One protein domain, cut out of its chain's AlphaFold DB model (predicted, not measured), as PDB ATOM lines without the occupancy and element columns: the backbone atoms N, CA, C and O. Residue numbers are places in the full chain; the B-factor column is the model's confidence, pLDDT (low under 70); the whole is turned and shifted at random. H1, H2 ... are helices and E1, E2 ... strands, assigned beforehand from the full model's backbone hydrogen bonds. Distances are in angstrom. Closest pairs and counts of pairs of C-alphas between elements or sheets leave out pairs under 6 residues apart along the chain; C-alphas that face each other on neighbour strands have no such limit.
ATOM      1  N   ILE A 226      40.891 -17.736 -40.908       90.81
ATOM      2  CA  ILE A 226      42.009 -18.377 -41.598       90.81
ATOM      3  C   ILE A 226      41.582 -19.682 -42.289       90.81
ATOM      4  O   ILE A 226      40.766 -20.448 -41.770       90.81
ATOM      5  N   GLU A 227      42.159 -19.958 -43.458       89.81
ATOM      6  CA  GLU A 227      41.858 -21.141 -44.265       89.81
ATOM      7  C   GLU A 227      42.567 -22.401 -43.736       89.81
ATOM      8  O   GLU A 227      43.481 -22.947 -44.347       89.81
ATOM      9  N   VAL A 228      42.118 -22.916 -42.586       90.19
ATOM     10  CA  VAL A 228      42.740 -24.079 -41.911       90.19
ATOM     11  C   VAL A 228      42.847 -25.331 -42.796       90.19
ATOM     12  O   VAL A 228      43.691 -26.186 -42.533       90.19
ATOM     13  N   GLY A 229      42.059 -25.429 -43.872       90.31
ATOM     14  CA  GLY A 229      42.137 -26.522 -44.844       90.31
ATOM     15  C   GLY A 229      43.531 -26.706 -45.452       90.31
ATOM     16  O   GLY A 229      43.992 -27.844 -45.546       90.31
ATOM     17  N   GLN A 230      44.239 -25.616 -45.773       90.88
ATOM     18  CA  GLN A 230      45.598 -25.699 -46.319       90.88
ATOM     19  C   GLN A 230      46.569 -26.285 -45.288       90.88
ATOM     20  O   GLN A 230      47.316 -27.216 -45.587       90.88
ATOM     21  N   TYR A 231      46.494 -25.807 -44.045       93.75
ATOM     22  CA  TYR A 231      47.300 -26.339 -42.948       93.75
ATOM     23  C   TYR A 231      47.026 -27.825 -42.712       93.75
ATOM     24  O   TYR A 231      47.958 -28.621 -42.677       93.75
ATOM     25  N   GLN A 232      45.751 -28.217 -42.643       93.06
ATOM     26  CA  GLN A 232      45.354 -29.612 -42.478       93.06
ATOM     27  C   GLN A 232      45.853 -30.506 -43.623       93.06
ATOM     28  O   GLN A 232      46.245 -31.640 -43.363       93.06
ATOM     29  N   SER A 233      45.864 -30.016 -44.867       92.38
ATOM     30  CA  SER A 233      46.346 -30.785 -46.025       92.38
ATOM     31  C   SER A 233      47.854 -31.055 -46.008       92.38
ATOM     32  O   SER A 233      48.297 -32.053 -46.572       92.38
ATOM     33  N   ASN A 234      48.621 -30.200 -45.327       93.31
ATOM     34  CA  ASN A 234      50.074 -30.317 -45.210       93.31
ATOM     35  C   ASN A 234      50.516 -31.132 -43.984       93.31
ATOM     36  O   ASN A 234      51.703 -31.433 -43.855       93.31
ATOM     37  N   LEU A 235      49.597 -31.465 -43.069       92.38
ATOM     38  CA  LEU A 235      49.920 -32.274 -41.897       92.38
ATOM     39  C   LEU A 235      50.299 -33.711 -42.276       92.38
ATOM     40  O   LEU A 235      49.905 -34.241 -43.317       92.38
ATOM     41  N   VAL A 236      51.063 -34.360 -41.396       87.38
ATOM     42  CA  VAL A 236      51.490 -35.751 -41.584       87.38
ATOM     43  C   VAL A 236      50.261 -36.663 -41.639       87.38
ATOM     44  O   VAL A 236      49.317 -36.504 -40.865       87.38
ATOM     45  N   GLY A 237      50.271 -37.627 -42.568       80.56
ATOM     46  CA  GLY A 237      49.134 -38.506 -42.839       80.56
ATOM     47  C   GLY A 237      48.544 -39.134 -41.573       80.56
ATOM     48  O   GLY A 237      49.187 -39.949 -40.917       80.56
ATOM     49  N   GLY A 238      47.303 -38.751 -41.252       84.12
ATOM     50  CA  GLY A 238      46.557 -39.220 -40.080       84.12
ATOM     51  C   GLY A 238      46.312 -38.150 -39.010       84.12
ATOM     52  O   GLY A 238      45.357 -38.298 -38.241       84.12
ATOM     53  N   ASP A 239      47.104 -37.075 -38.985       92.62
ATOM     54  CA  ASP A 239      46.884 -35.928 -38.103       92.62
ATOM     55  C   ASP A 239      45.563 -35.225 -38.474       92.62
ATOM     56  O   ASP A 239      45.165 -35.154 -39.641       92.62
ATOM     57  N   ARG A 240      44.839 -34.715 -37.473       93.75
ATOM     58  CA  ARG A 240      43.537 -34.058 -37.671       93.75
ATOM     59  C   ARG A 240      43.515 -32.695 -37.015       93.75
ATOM     60  O   ARG A 240      43.925 -32.560 -35.868       93.75
ATOM     61  N   VAL A 241      42.937 -31.710 -37.692       94.31
ATOM     62  CA  VAL A 241      42.718 -30.385 -37.108       94.31
ATOM     63  C   VAL A 241      41.261 -30.241 -36.702       94.31
ATOM     64  O   VAL A 241      40.348 -30.531 -37.472       94.31
ATOM     65  N   LYS A 242      41.033 -29.763 -35.482       94.00
ATOM     66  CA  LYS A 242      39.744 -29.232 -35.055       94.00
ATOM     67  C   LYS A 242      39.872 -27.724 -34.936       94.00
ATOM     68  O   LYS A 242      40.577 -27.206 -34.074       94.00
ATOM     69  N   PHE A 243      39.137 -27.028 -35.787       91.69
ATOM     70  CA  PHE A 243      39.065 -25.578 -35.785       91.69
ATOM     71  C   PHE A 243      37.730 -25.124 -35.206       91.69
ATOM     72  O   PHE A 243      36.673 -25.548 -35.673       91.69
ATOM     73  N   ARG A 244      37.759 -24.272 -34.177       86.69
ATOM     74  CA  ARG A 244      36.542 -23.682 -33.604       86.69
ATOM     75  C   ARG A 244      36.555 -22.178 -33.809       86.69
ATOM     76  O   ARG A 244      36.912 -21.434 -32.896       86.69
ATOM     77  N   GLN A 245      36.133 -21.737 -34.993       85.94
ATOM     78  CA  GLN A 245      35.943 -20.316 -35.269       85.94
ATOM     79  C   GLN A 245      34.970 -19.711 -34.251       85.94
ATOM     80  O   GLN A 245      33.804 -20.109 -34.171       85.94
ATOM     81  N   LYS A 246      35.429 -18.720 -33.487       85.81
ATOM     82  CA  LYS A 246      34.539 -17.935 -32.634       85.81
ATOM     83  C   LYS A 246      33.911 -16.824 -33.474       85.81
ATOM     84  O   LYS A 246      34.584 -15.905 -33.937       85.81
ATOM     85  N   SER A 247      32.608 -16.939 -33.702       89.81
ATOM     86  CA  SER A 247      31.785 -15.977 -34.452       89.81
ATOM     87  C   SER A 247      30.789 -15.279 -33.540       89.81
ATOM     88  O   SER A 247      29.613 -15.151 -33.858       89.81
ATOM     89  N   ILE A 248      31.274 -14.862 -32.375       92.62
ATOM     90  CA  ILE A 248      30.469 -14.268 -31.318       92.62
ATOM     91  C   ILE A 248      31.270 -13.172 -30.628       92.62
ATOM     92  O   ILE A 248      32.487 -13.295 -30.487       92.62
ATOM     93  N   VAL A 249      30.585 -12.118 -30.212       93.31
ATOM     94  CA  VAL A 249      31.116 -11.084 -29.325       93.31
ATOM     95  C   VAL A 249      30.342 -11.170 -28.023       93.31
ATOM     96  O   VAL A 249      29.111 -11.205 -28.050       93.31
ATOM     97  N   TYR A 250      31.061 -11.226 -26.907       94.31
ATOM     98  CA  TYR A 250      30.468 -11.151 -25.577       94.31
ATOM     99  C   TYR A 250      30.398  -9.698 -25.127       94.31
ATOM    100  O   TYR A 250      31.228  -8.873 -25.518       94.31
ATOM    101  N   PHE A 251      29.435  -9.393 -24.274       93.75
ATOM    102  CA  PHE A 251      29.346  -8.096 -23.620       93.75
ATOM    103  C   PHE A 251      29.921  -8.200 -22.212       93.75
ATOM    104  O   PHE A 251      29.688  -9.186 -21.515       93.75
ATOM    105  N   LYS A 252      30.676  -7.188 -21.772       89.62
ATOM    106  CA  LYS A 252      31.200  -7.169 -20.390       89.62
ATOM    107  C   LYS A 252      30.097  -7.122 -19.329       89.62
ATOM    108  O   LYS A 252      30.334  -7.496 -18.187       89.62
ATOM    109  N   GLN A 253      28.925  -6.628 -19.706       88.50
ATOM    110  CA  GLN A 253      27.748  -6.492 -18.861       88.50
ATOM    111  C   GLN A 253      26.513  -6.921 -19.647       88.50
ATOM    112  O   GLN A 253      26.487  -6.769 -20.872       88.50
ATOM    113  N   LEU A 254      25.502  -7.434 -18.942       90.06
ATOM    114  CA  LEU A 254      24.216  -7.740 -19.559       90.06
ATOM    115  C   LEU A 254      23.597  -6.456 -20.116       90.06
ATOM    116  O   LEU A 254      23.614  -5.410 -19.462       90.06
ATOM    117  N   LEU A 255      23.082  -6.532 -21.337       89.69
ATOM    118  CA  LEU A 255      22.429  -5.409 -21.992       89.69
ATOM    119  C   LEU A 255      21.063  -5.132 -21.368       89.69
ATOM    120  O   LEU A 255      20.314  -6.048 -21.045       89.69
ATOM    121  N   SER A 256      20.715  -3.851 -21.272       92.31
ATOM    122  CA  SER A 256      19.351  -3.430 -20.936       92.31
ATOM    123  C   SER A 256      18.368  -3.708 -22.080       92.31
ATOM    124  O   SER A 256      18.756  -3.730 -23.253       92.31
ATOM    125  N   ASP A 257      17.074  -3.798 -21.762       91.06
ATOM    126  CA  ASP A 257      16.002  -3.935 -22.759       91.06
ATOM    127  C   ASP A 257      16.059  -2.847 -23.841       91.06
ATOM    128  O   ASP A 257      15.861  -3.122 -25.024       91.06
ATOM    129  N   THR A 258      16.404  -1.612 -23.460       92.94
ATOM    130  CA  THR A 258      16.565  -0.487 -24.393       92.94
ATOM    131  C   THR A 258      17.702  -0.729 -25.385       92.94
ATOM    132  O   THR A 258      17.532  -0.499 -26.582       92.94
ATOM    133  N   GLN A 259      18.854  -1.222 -24.918       93.00
ATOM    134  CA  GLN A 259      20.000  -1.533 -25.781       93.00
ATOM    135  C   GLN A 259      19.700  -2.715 -26.707       93.00
ATOM    136  O   GLN A 259      20.035  -2.672 -27.893       93.00
ATOM    137  N   LEU A 260      19.015  -3.744 -26.198       93.00
ATOM    138  CA  LEU A 260      18.559  -4.874 -27.006       93.00
ATOM    139  C   LEU A 260      17.572  -4.428 -28.084       93.00
ATOM    140  O   LEU A 260      17.719  -4.811 -29.244       93.00
ATOM    141  N   ALA A 261      16.601  -3.584 -27.735       92.12
ATOM    142  CA  ALA A 261      15.650  -3.027 -28.691       92.12
ATOM    143  C   ALA A 261      16.351  -2.180 -29.767       92.12
ATOM    144  O   ALA A 261      16.022  -2.305 -30.945       92.12
ATOM    145  N   GLN A 262      17.355  -1.377 -29.396       92.81
ATOM    146  CA  GLN A 262      18.153  -0.593 -30.344       92.81
ATOM    147  C   GLN A 262      18.957  -1.477 -31.305       92.81
ATOM    148  O   GLN A 262      18.924  -1.242 -32.513       92.81
ATOM    149  N   LEU A 263      19.635  -2.513 -30.799       92.50
ATOM    150  CA  LEU A 263      20.386  -3.460 -31.629       92.50
ATOM    151  C   LEU A 263      19.480  -4.288 -32.543       92.50
ATOM    152  O   LEU A 263      19.881  -4.610 -33.657       92.50
ATOM    153  N   ARG A 264      18.264  -4.628 -32.103       91.06
ATOM    154  CA  ARG A 264      17.277  -5.345 -32.926       91.06
ATOM    155  C   ARG A 264      16.659  -4.439 -33.990       91.06
ATOM    156  O   ARG A 264      16.542  -4.848 -35.141       91.06
ATOM    157  N   GLY A 265      16.303  -3.207 -33.625       89.50
ATOM    158  CA  GLY A 265      15.711  -2.226 -34.539       89.50
ATOM    159  C   GLY A 265      16.690  -1.716 -35.599       89.50
ATOM    160  O   GLY A 265      16.292  -1.497 -36.738       89.50
ATOM    161  N   ASN A 266      17.973  -1.587 -35.248       90.06
ATOM    162  CA  ASN A 266      19.048  -1.145 -36.137       90.06
ATOM    163  C   ASN A 266      20.175  -2.180 -36.174       90.06
ATOM    164  O   ASN A 266      21.303  -1.921 -35.745       90.06
ATOM    165  N   ARG A 267      19.860  -3.372 -36.682       91.75
ATOM    166  CA  ARG A 267      20.800  -4.492 -36.708       91.75
ATOM    167  C   ARG A 267      22.087  -4.143 -37.471       91.75
ATOM    168  O   ARG A 267      22.019  -3.863 -38.672       91.75
ATOM    169  N   PRO A 268      23.269  -4.215 -36.826       93.12
ATOM    170  CA  PRO A 268      24.529  -3.922 -37.495       93.12
ATOM    171  C   PRO A 268      24.788  -4.860 -38.677       93.12
ATOM    172  O   PRO A 268      24.494  -6.057 -38.623       93.12
ATOM    173  N   SER A 269      25.407  -4.348 -39.744       94.00
ATOM    174  CA  SER A 269      25.640  -5.116 -40.979       94.00
ATOM    175  C   SER A 269      26.552  -6.333 -40.781       94.00
ATOM    176  O   SER A 269      26.465  -7.304 -41.542       94.00
ATOM    177  N   TRP A 270      27.394  -6.315 -39.745       94.81
ATOM    178  CA  TRP A 270      28.268  -7.419 -39.356       94.81
ATOM    179  C   TRP A 270      27.562  -8.515 -38.544       94.81
ATOM    180  O   TRP A 270      28.114  -9.610 -38.413       94.81
ATOM    181  N   ALA A 271      26.361  -8.268 -38.014       94.88
ATOM    182  CA  ALA A 271      25.662  -9.206 -37.139       94.88
ATOM    183  C   ALA A 271      25.081 -10.399 -37.921       94.88
ATOM    184  O   ALA A 271      24.354 -10.240 -38.909       94.88
ATOM    185  N   ALA A 272      25.382 -11.617 -37.468       92.25
ATOM    186  CA  ALA A 272      24.865 -12.869 -38.032       92.25
ATOM    187  C   ALA A 272      23.515 -13.286 -37.432       92.25
ATOM    188  O   ALA A 272      22.719 -13.925 -38.120       92.25
ATOM    189  N   ALA A 273      23.220 -12.850 -36.210       90.44
ATOM    190  CA  ALA A 273      21.954 -13.073 -35.522       90.44
ATOM    191  C   ALA A 273      21.547 -11.820 -34.737       90.44
ATOM    192  O   ALA A 273      22.292 -10.835 -34.710       90.44
ATOM    193  N   ASP A 274      20.368 -11.865 -34.129       89.94
ATOM    194  CA  ASP A 274      19.917 -10.815 -33.223       89.94
ATOM    195  C   ASP A 274      20.712 -10.865 -31.910       89.94
ATOM    196  O   ASP A 274      21.290 -11.892 -31.552       89.94
ATOM    197  N   ALA A 275      20.781  -9.730 -31.214       89.94
ATOM    198  CA  ALA A 275      21.468  -9.640 -29.932       89.94
ATOM    199  C   ALA A 275      20.659 -10.313 -28.810       89.94
ATOM    200  O   ALA A 275      19.434 -10.143 -28.705       89.94
ATOM    201  N   GLU A 276      21.383 -11.014 -27.944       91.38
ATOM    202  CA  GLU A 276      20.922 -11.533 -26.659       91.38
ATOM    203  C   GLU A 276      21.537 -10.706 -25.523       91.38
ATOM    204  O   GLU A 276      22.451  -9.914 -25.750       91.38
ATOM    205  N   GLU A 277      21.055 -10.877 -24.291       85.81
ATOM    206  CA  GLU A 277      21.488 -10.066 -23.140       85.81
ATOM    207  C   GLU A 277      23.010 -10.071 -22.931       85.81
ATOM    208  O   GLU A 277      23.570  -9.051 -22.544       85.81
ATOM    209  N   GLY A 278      23.697 -11.183 -23.211       88.00
ATOM    210  CA  GLY A 278      25.137 -11.322 -22.965       88.00
ATOM    211  C   GLY A 278      26.024 -11.408 -24.209       88.00
ATOM    212  O   GLY A 278      27.251 -11.434 -24.074       88.00
ATOM    213  N   LEU A 279      25.449 -11.503 -25.412       94.75
ATOM    214  CA  LEU A 279      26.216 -11.807 -26.622       94.75
ATOM    215  C   LEU A 279      25.515 -11.411 -27.924       94.75
ATOM    216  O   LEU A 279      24.302 -11.214 -27.985       94.75
ATOM    217  N   ILE A 280      26.295 -11.363 -29.004       94.31
ATOM    218  CA  ILE A 280      25.784 -11.247 -30.372       94.31
ATOM    219  C   ILE A 280      26.623 -12.070 -31.351       94.31
ATOM    220  O   ILE A 280      27.857 -12.074 -31.308       94.31
ATOM    221  N   GLY A 281      25.945 -12.768 -32.262       93.75
ATOM    222  CA  GLY A 281      26.588 -13.508 -33.346       93.75
ATOM    223  C   GLY A 281      27.144 -12.578 -34.428       93.75
ATOM    224  O   GLY A 281      26.478 -11.639 -34.859       93.75
ATOM    225  N   VAL A 282      28.341 -12.872 -34.938       94.06
ATOM    226  CA  VAL A 282      29.036 -12.089 -35.974       94.06
ATOM    227  C   VAL A 282      29.237 -12.927 -37.237       94.06
ATOM    228  O   VAL A 282      29.629 -14.089 -37.160       94.06
ATOM    229  N   LYS A 283      29.016 -12.345 -38.422       93.81
ATOM    230  CA  LYS A 283      29.231 -13.024 -39.716       93.81
ATOM    231  C   LYS A 283      30.671 -13.517 -39.846       93.81
ATOM    232  O   LYS A 283      31.598 -12.842 -39.410       93.81
ATOM    233  N   THR A 284      30.883 -14.682 -40.450       88.75
ATOM    234  CA  THR A 284      32.189 -15.373 -40.477       88.75
ATOM    235  C   THR A 284      33.308 -14.588 -41.165       88.75
ATOM    236  O   THR A 284      34.468 -14.756 -40.804       88.75
ATOM    237  N   ASN A 285      32.973 -13.704 -42.106       89.69
ATOM    238  CA  ASN A 285      33.920 -12.887 -42.866       89.69
ATOM    239  C   ASN A 285      34.319 -11.563 -42.184       89.69
ATOM    240  O   ASN A 285      35.129 -10.820 -42.729       89.69
ATOM    241  N   VAL A 286      33.760 -11.233 -41.015       92.94
ATOM    242  CA  VAL A 286      34.048  -9.966 -40.323       92.94
ATOM    243  C   VAL A 286      35.241 -10.125 -39.382       92.94
ATOM    244  O   VAL A 286      35.111 -10.680 -38.294       92.94
ATOM    245  N   THR A 287      36.400  -9.593 -39.749       92.69
ATOM    246  CA  THR A 287      37.627  -9.665 -38.928       92.69
ATOM    247  C   THR A 287      38.028  -8.332 -38.303       92.69
ATOM    248  O   THR A 287      38.834  -8.306 -37.379       92.69
ATOM    249  N   ASN A 288      37.444  -7.215 -38.749       93.50
ATOM    250  CA  ASN A 288      37.775  -5.887 -38.238       93.50
ATOM    251  C   ASN A 288      37.154  -5.652 -36.851       93.50
ATOM    252  O   ASN A 288      36.020  -5.185 -36.726       93.50
ATOM    253  N   LYS A 289      37.924  -5.973 -35.808       93.81
ATOM    254  CA  LYS A 289      37.560  -5.761 -34.403       93.81
ATOM    255  C   LYS A 289      37.230  -4.298 -34.101       93.81
ATOM    256  O   LYS A 289      36.251  -4.022 -33.418       93.81
ATOM    257  N   THR A 290      38.015  -3.360 -34.629       93.94
ATOM    258  CA  THR A 290      37.868  -1.922 -34.352       93.94
ATOM    259  C   THR A 290      36.523  -1.380 -34.821       93.94
ATOM    260  O   THR A 290      35.884  -0.631 -34.087       93.94
ATOM    261  N   ALA A 291      36.061  -1.788 -36.007       92.94
ATOM    262  CA  ALA A 291      34.761  -1.371 -36.531       92.94
ATOM    263  C   ALA A 291      33.603  -1.878 -35.655       92.94
ATOM    264  O   ALA A 291      32.733  -1.099 -35.270       92.94
ATOM    265  N   VAL A 292      33.635  -3.161 -35.272       95.38
ATOM    266  CA  VAL A 292      32.616  -3.765 -34.396       95.38
ATOM    267  C   VAL A 292      32.603  -3.087 -33.022       95.38
ATOM    268  O   VAL A 292      31.539  -2.722 -32.526       95.38
ATOM    269  N   SER A 293      33.779  -2.858 -32.428       95.81
ATOM    270  CA  SER A 293      33.907  -2.140 -31.155       95.81
ATOM    271  C   SER A 293      33.357  -0.719 -31.234       95.81
ATOM    272  O   SER A 293      32.675  -0.287 -30.313       95.81
ATOM    273  N   ALA A 294      33.634   0.011 -32.319       94.94
ATOM    274  CA  ALA A 294      33.160   1.380 -32.489       94.94
ATOM    275  C   ALA A 294      31.630   1.445 -32.601       94.94
ATOM    276  O   ALA A 294      31.015   2.322 -31.998       94.94
ATOM    277  N   ASP A 295      31.011   0.514 -33.331       94.38
ATOM    278  CA  ASP A 295      29.552   0.446 -33.452       94.38
ATOM    279  C   ASP A 295      28.880   0.160 -32.103       94.38
ATOM    280  O   ASP A 295      27.919   0.838 -31.741       94.38
ATOM    281  N   LEU A 296      29.409  -0.798 -31.336       95.12
ATOM    282  CA  LEU A 296      28.883  -1.154 -30.014       95.12
ATOM    283  C   LEU A 296      29.126  -0.048 -28.974       95.12
ATOM    284  O   LEU A 296      28.230   0.275 -28.191       95.12
ATOM    285  N   ALA A 297      30.286   0.610 -29.013       95.00
ATOM    286  CA  ALA A 297      30.620   1.696 -28.095       95.00
ATOM    287  C   ALA A 297      29.682   2.908 -28.235       95.00
ATOM    288  O   ALA A 297      29.395   3.567 -27.236       95.00
ATOM    289  N   ARG A 298      29.134   3.180 -29.432       92.81
ATOM    290  CA  ARG A 298      28.112   4.235 -29.628       92.81
ATOM    291  C   ARG A 298      26.820   3.981 -28.843       92.81
ATOM    292  O   ARG A 298      26.077   4.924 -28.596       92.81
ATOM    293  N   LEU A 299      26.566   2.733 -28.449       91.75
ATOM    294  CA  LEU A 299      25.431   2.319 -27.617       91.75
ATOM    295  C   LEU A 299      25.826   2.121 -26.140       91.75
ATOM    296  O   LEU A 299      25.050   1.574 -25.353       91.75
ATOM    297  N   GLY A 300      27.045   2.525 -25.760       93.56
ATOM    298  CA  GLY A 300      27.593   2.301 -24.421       93.56
ATOM    299  C   GLY A 300      27.882   0.826 -24.117       93.56
ATOM    300  O   GLY A 300      27.850   0.426 -22.955       93.56
ATOM    301  N   ILE A 301      28.114   0.002 -25.144       94.25
ATOM    302  CA  ILE A 301      28.355  -1.436 -24.997       94.25
ATOM    303  C   ILE A 301      29.847  -1.720 -25.154       94.25
ATOM    304  O   ILE A 301      30.439  -1.463 -26.203       94.25
ATOM    305  N   GLU A 302      30.449  -2.309 -24.122       95.00
ATOM    306  CA  GLU A 302      31.824  -2.799 -24.182       95.00
ATOM    307  C   GLU A 302      31.876  -4.252 -24.660       95.00
ATOM    308  O   GLU A 302      31.312  -5.160 -24.040       95.00
ATOM    309  N   ALA A 303      32.598  -4.460 -25.758       94.31
ATOM    310  CA  ALA A 303      32.742  -5.744 -26.423       94.31
ATOM    311  C   ALA A 303      33.973  -6.527 -25.942       94.31
ATOM    312  O   ALA A 303      35.072  -5.982 -25.807       94.31
ATOM    313  N   VAL A 304      33.802  -7.836 -25.776       94.75
ATOM    314  CA  VAL A 304      34.866  -8.812 -25.539       94.75
ATOM    315  C   VAL A 304      34.916  -9.770 -26.722       94.75
ATOM    316  O   VAL A 304      33.931 -10.421 -27.073       94.75
ATOM    317  N   PHE A 305      36.090  -9.848 -27.344       93.94
ATOM    318  CA  PHE A 305      36.330 -10.657 -28.534       93.94
ATOM    319  C   PHE A 305      37.097 -11.912 -28.124       93.94
ATOM    320  O   PHE A 305      38.283 -11.801 -27.799       93.94
ATOM    321  N   PRO A 306      36.452 -13.088 -28.107       91.62
ATOM    322  CA  PRO A 306      37.123 -14.320 -27.729       91.62
ATOM    323  C   PRO A 306      38.171 -14.719 -28.772       91.62
ATOM    324  O   PRO A 306      37.978 -14.537 -29.978       91.62
ATOM    325  N   LEU A 307      39.265 -15.314 -28.301       90.88
ATOM    326  CA  LEU A 307      40.270 -15.917 -29.169       90.88
ATOM    327  C   LEU A 307      39.704 -17.161 -29.862       90.88
ATOM    328  O   LEU A 307      38.882 -17.893 -29.305       90.88
ATOM    329  N   THR A 308      40.159 -17.416 -31.084       91.19
ATOM    330  CA  THR A 308      39.822 -18.644 -31.812       91.19
ATOM    331  C   THR A 308      40.811 -19.740 -31.443       91.19
ATOM    332  O   THR A 308      42.012 -19.501 -31.453       91.19
ATOM    333  N   THR A 309      40.327 -20.940 -31.126       91.31
ATOM    334  CA  THR A 309      41.184 -22.074 -30.747       91.31
ATOM    335  C   THR A 309      41.347 -23.030 -31.919       91.31
ATOM    336  O   THR A 309      40.362 -23.422 -32.561       91.31
ATOM    337  N   THR A 328      54.466 -30.114 -36.463       94.06
ATOM    338  CA  THR A 328      53.228 -29.326 -36.394       94.06
ATOM    339  C   THR A 328      53.523 -27.830 -36.478       94.06
ATOM    340  O   THR A 328      52.849 -27.111 -37.224       94.06
ATOM    341  N   ALA A 329      54.548 -27.371 -35.752       94.25
ATOM    342  CA  ALA A 329      54.995 -25.985 -35.767       94.25
ATOM    343  C   ALA A 329      55.649 -25.608 -37.103       94.25
ATOM    344  O   ALA A 329      55.296 -24.586 -37.689       94.25
ATOM    345  N   ARG A 330      56.551 -26.445 -37.629       95.44
ATOM    346  CA  ARG A 330      57.198 -26.218 -38.930       95.44
ATOM    347  C   ARG A 330      56.166 -26.074 -40.049       95.44
ATOM    348  O   ARG A 330      56.205 -25.091 -40.778       95.44
ATOM    349  N   ILE A 331      55.214 -27.004 -40.142       95.75
ATOM    350  CA  ILE A 331      54.162 -26.993 -41.170       95.75
ATOM    351  C   ILE A 331      53.281 -25.747 -41.036       95.75
ATOM    352  O   ILE A 331      52.865 -25.168 -42.042       95.75
ATOM    353  N   TRP A 332      53.009 -25.299 -39.806       95.81
ATOM    354  CA  TRP A 332      52.260 -24.067 -39.577       95.81
ATOM    355  C   TRP A 332      53.010 -22.853 -40.120       95.81
ATOM    356  O   TRP A 332      52.432 -22.085 -40.882       95.81
ATOM    357  N   TYR A 333      54.295 -22.710 -39.794       96.00
ATOM    358  CA  TYR A 333      55.111 -21.585 -40.257       96.00
ATOM    359  C   TYR A 333      55.415 -21.631 -41.759       96.00
ATOM    360  O   TYR A 333      55.538 -20.585 -42.384       96.00
ATOM    361  N   GLU A 334      55.474 -22.816 -42.367       95.75
ATOM    362  CA  GLU A 334      55.544 -22.965 -43.827       95.75
ATOM    363  C   GLU A 334      54.226 -22.551 -44.501       95.75
ATOM    364  O   GLU A 334      54.241 -21.917 -45.555       95.75
ATOM    365  N   THR A 335      53.081 -22.871 -43.887       95.50
ATOM    366  CA  THR A 335      51.754 -22.527 -44.427       95.50
ATOM    367  C   THR A 335      51.416 -21.046 -44.210       95.50
ATOM    368  O   THR A 335      50.853 -20.399 -45.093       95.50
ATOM    369  N   TYR A 336      51.786 -20.487 -43.054       95.25
ATOM    370  CA  TYR A 336      51.480 -19.118 -42.629       95.25
ATOM    371  C   TYR A 336      52.734 -18.404 -42.090       95.25
ATOM    372  O   TYR A 336      52.851 -18.161 -40.885       95.25
ATOM    373  N   PRO A 337      53.669 -17.997 -42.966       93.06
ATOM    374  CA  PRO A 337      54.988 -17.491 -42.561       93.06
ATOM    375  C   PRO A 337      54.958 -16.197 -41.740       93.06
ATOM    376  O   PRO A 337      55.903 -15.903 -41.014       93.06
ATOM    377  N   ASN A 338      53.868 -15.432 -41.816       92.12
ATOM    378  CA  ASN A 338      53.711 -14.165 -41.097       92.12
ATOM    379  C   ASN A 338      52.902 -14.303 -39.794       92.12
ATOM    380  O   ASN A 338      52.499 -13.293 -39.216       92.12
ATOM    381  N   MET A 339      52.601 -15.530 -39.354       92.00
ATOM    382  CA  MET A 339      51.738 -15.792 -38.200       92.00
ATOM    383  C   MET A 339      52.468 -16.571 -37.111       92.00
ATOM    384  O   MET A 339      52.581 -17.794 -37.164       92.00
ATOM    385  N   THR A 340      52.896 -15.852 -36.077       90.19
ATOM    386  CA  THR A 340      53.475 -16.450 -34.874       90.19
ATOM    387  C   THR A 340      52.380 -16.957 -33.946       90.19
ATOM    388  O   THR A 340      51.486 -16.196 -33.575       90.19
ATOM    389  N   VAL A 341      52.464 -18.226 -33.544       92.88
ATOM    390  CA  VAL A 341      51.549 -18.835 -32.572       92.88
ATOM    391  C   VAL A 341      52.338 -19.588 -31.509       92.88
ATOM    392  O   VAL A 341      53.429 -20.090 -31.765       92.88
TER     393      VAL A 341
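This is residues 226 to 309 and 328 to 341 of the 414 residues of an uncharacterized protein of uncultured archaeon (UniProt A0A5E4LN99). The model is a loose rod of two small lobes: H1, E1 and H4 make one, and the strand pair E2 and E3 with H2 and H3 makes the other. Between the lobes run residues 245 to 247, from E1 to E2, and residues 305 to 309, which end at a cut. The printed part has 98 residues, with four named helices and three named strands in the order H1, E1, E2, H2, E3, H3, H4; E2 and E3 form an antiparallel sheet. The class is mixed, helices and strands, with under half of the residues in named elements. The radius of gyration of the C-alphas is 17.2 A and the spans are 53 by 24 by 22 A.

H1, residues 228 to 234, begins at C-alpha 228 at (42.740, -24.079, -41.911) and is 10.2 A long. E1, residues 240 to 244, measures 13.2 A, and E2, residues 248 to 251, 9.9 A. H2, residues 257 to 265, measures 11.9 A; E3, residues 279 to 281, 6.9 A; H3, residues 289 to 297, 12.0 A. H4, residues 328 to 335, measures 10.6 A and ends at C-alpha 335 at (51.754, -22.527, -44.427).

H1 and H4 touch, about perpendicular at 74 degrees, with Tyr 231 and Thr 335 as the closest C-alphas at 6.0 A. The closest C-alphas of H1 and E1 are those of Gln 232 and Val 241, 6.0 A apart. E1 pairs with no named strand. E2 and E3 are antiparallel at 159 degrees, with N 249 and O 280 within hydrogen-bond range at 2.9 A. Residues 250 to 251 of E2 also pair antiparallel with residues 303 to 304. H2 and H3 are apart. In H1, H2, H3 and H4 every O i to N i+4 pair is within hydrogen-bond range.

The farthest C-alphas, Gly 237 and Thr 258, are 53.4 A apart. Residues 310 to 327 are not printed, and C-alphas 309 and 328 are 15.2 A apart across the cut. The link from H2 to E3 is long, with 13 residues. Mean pLDDT of the printed part is 92.2, and no printed residue is under 70.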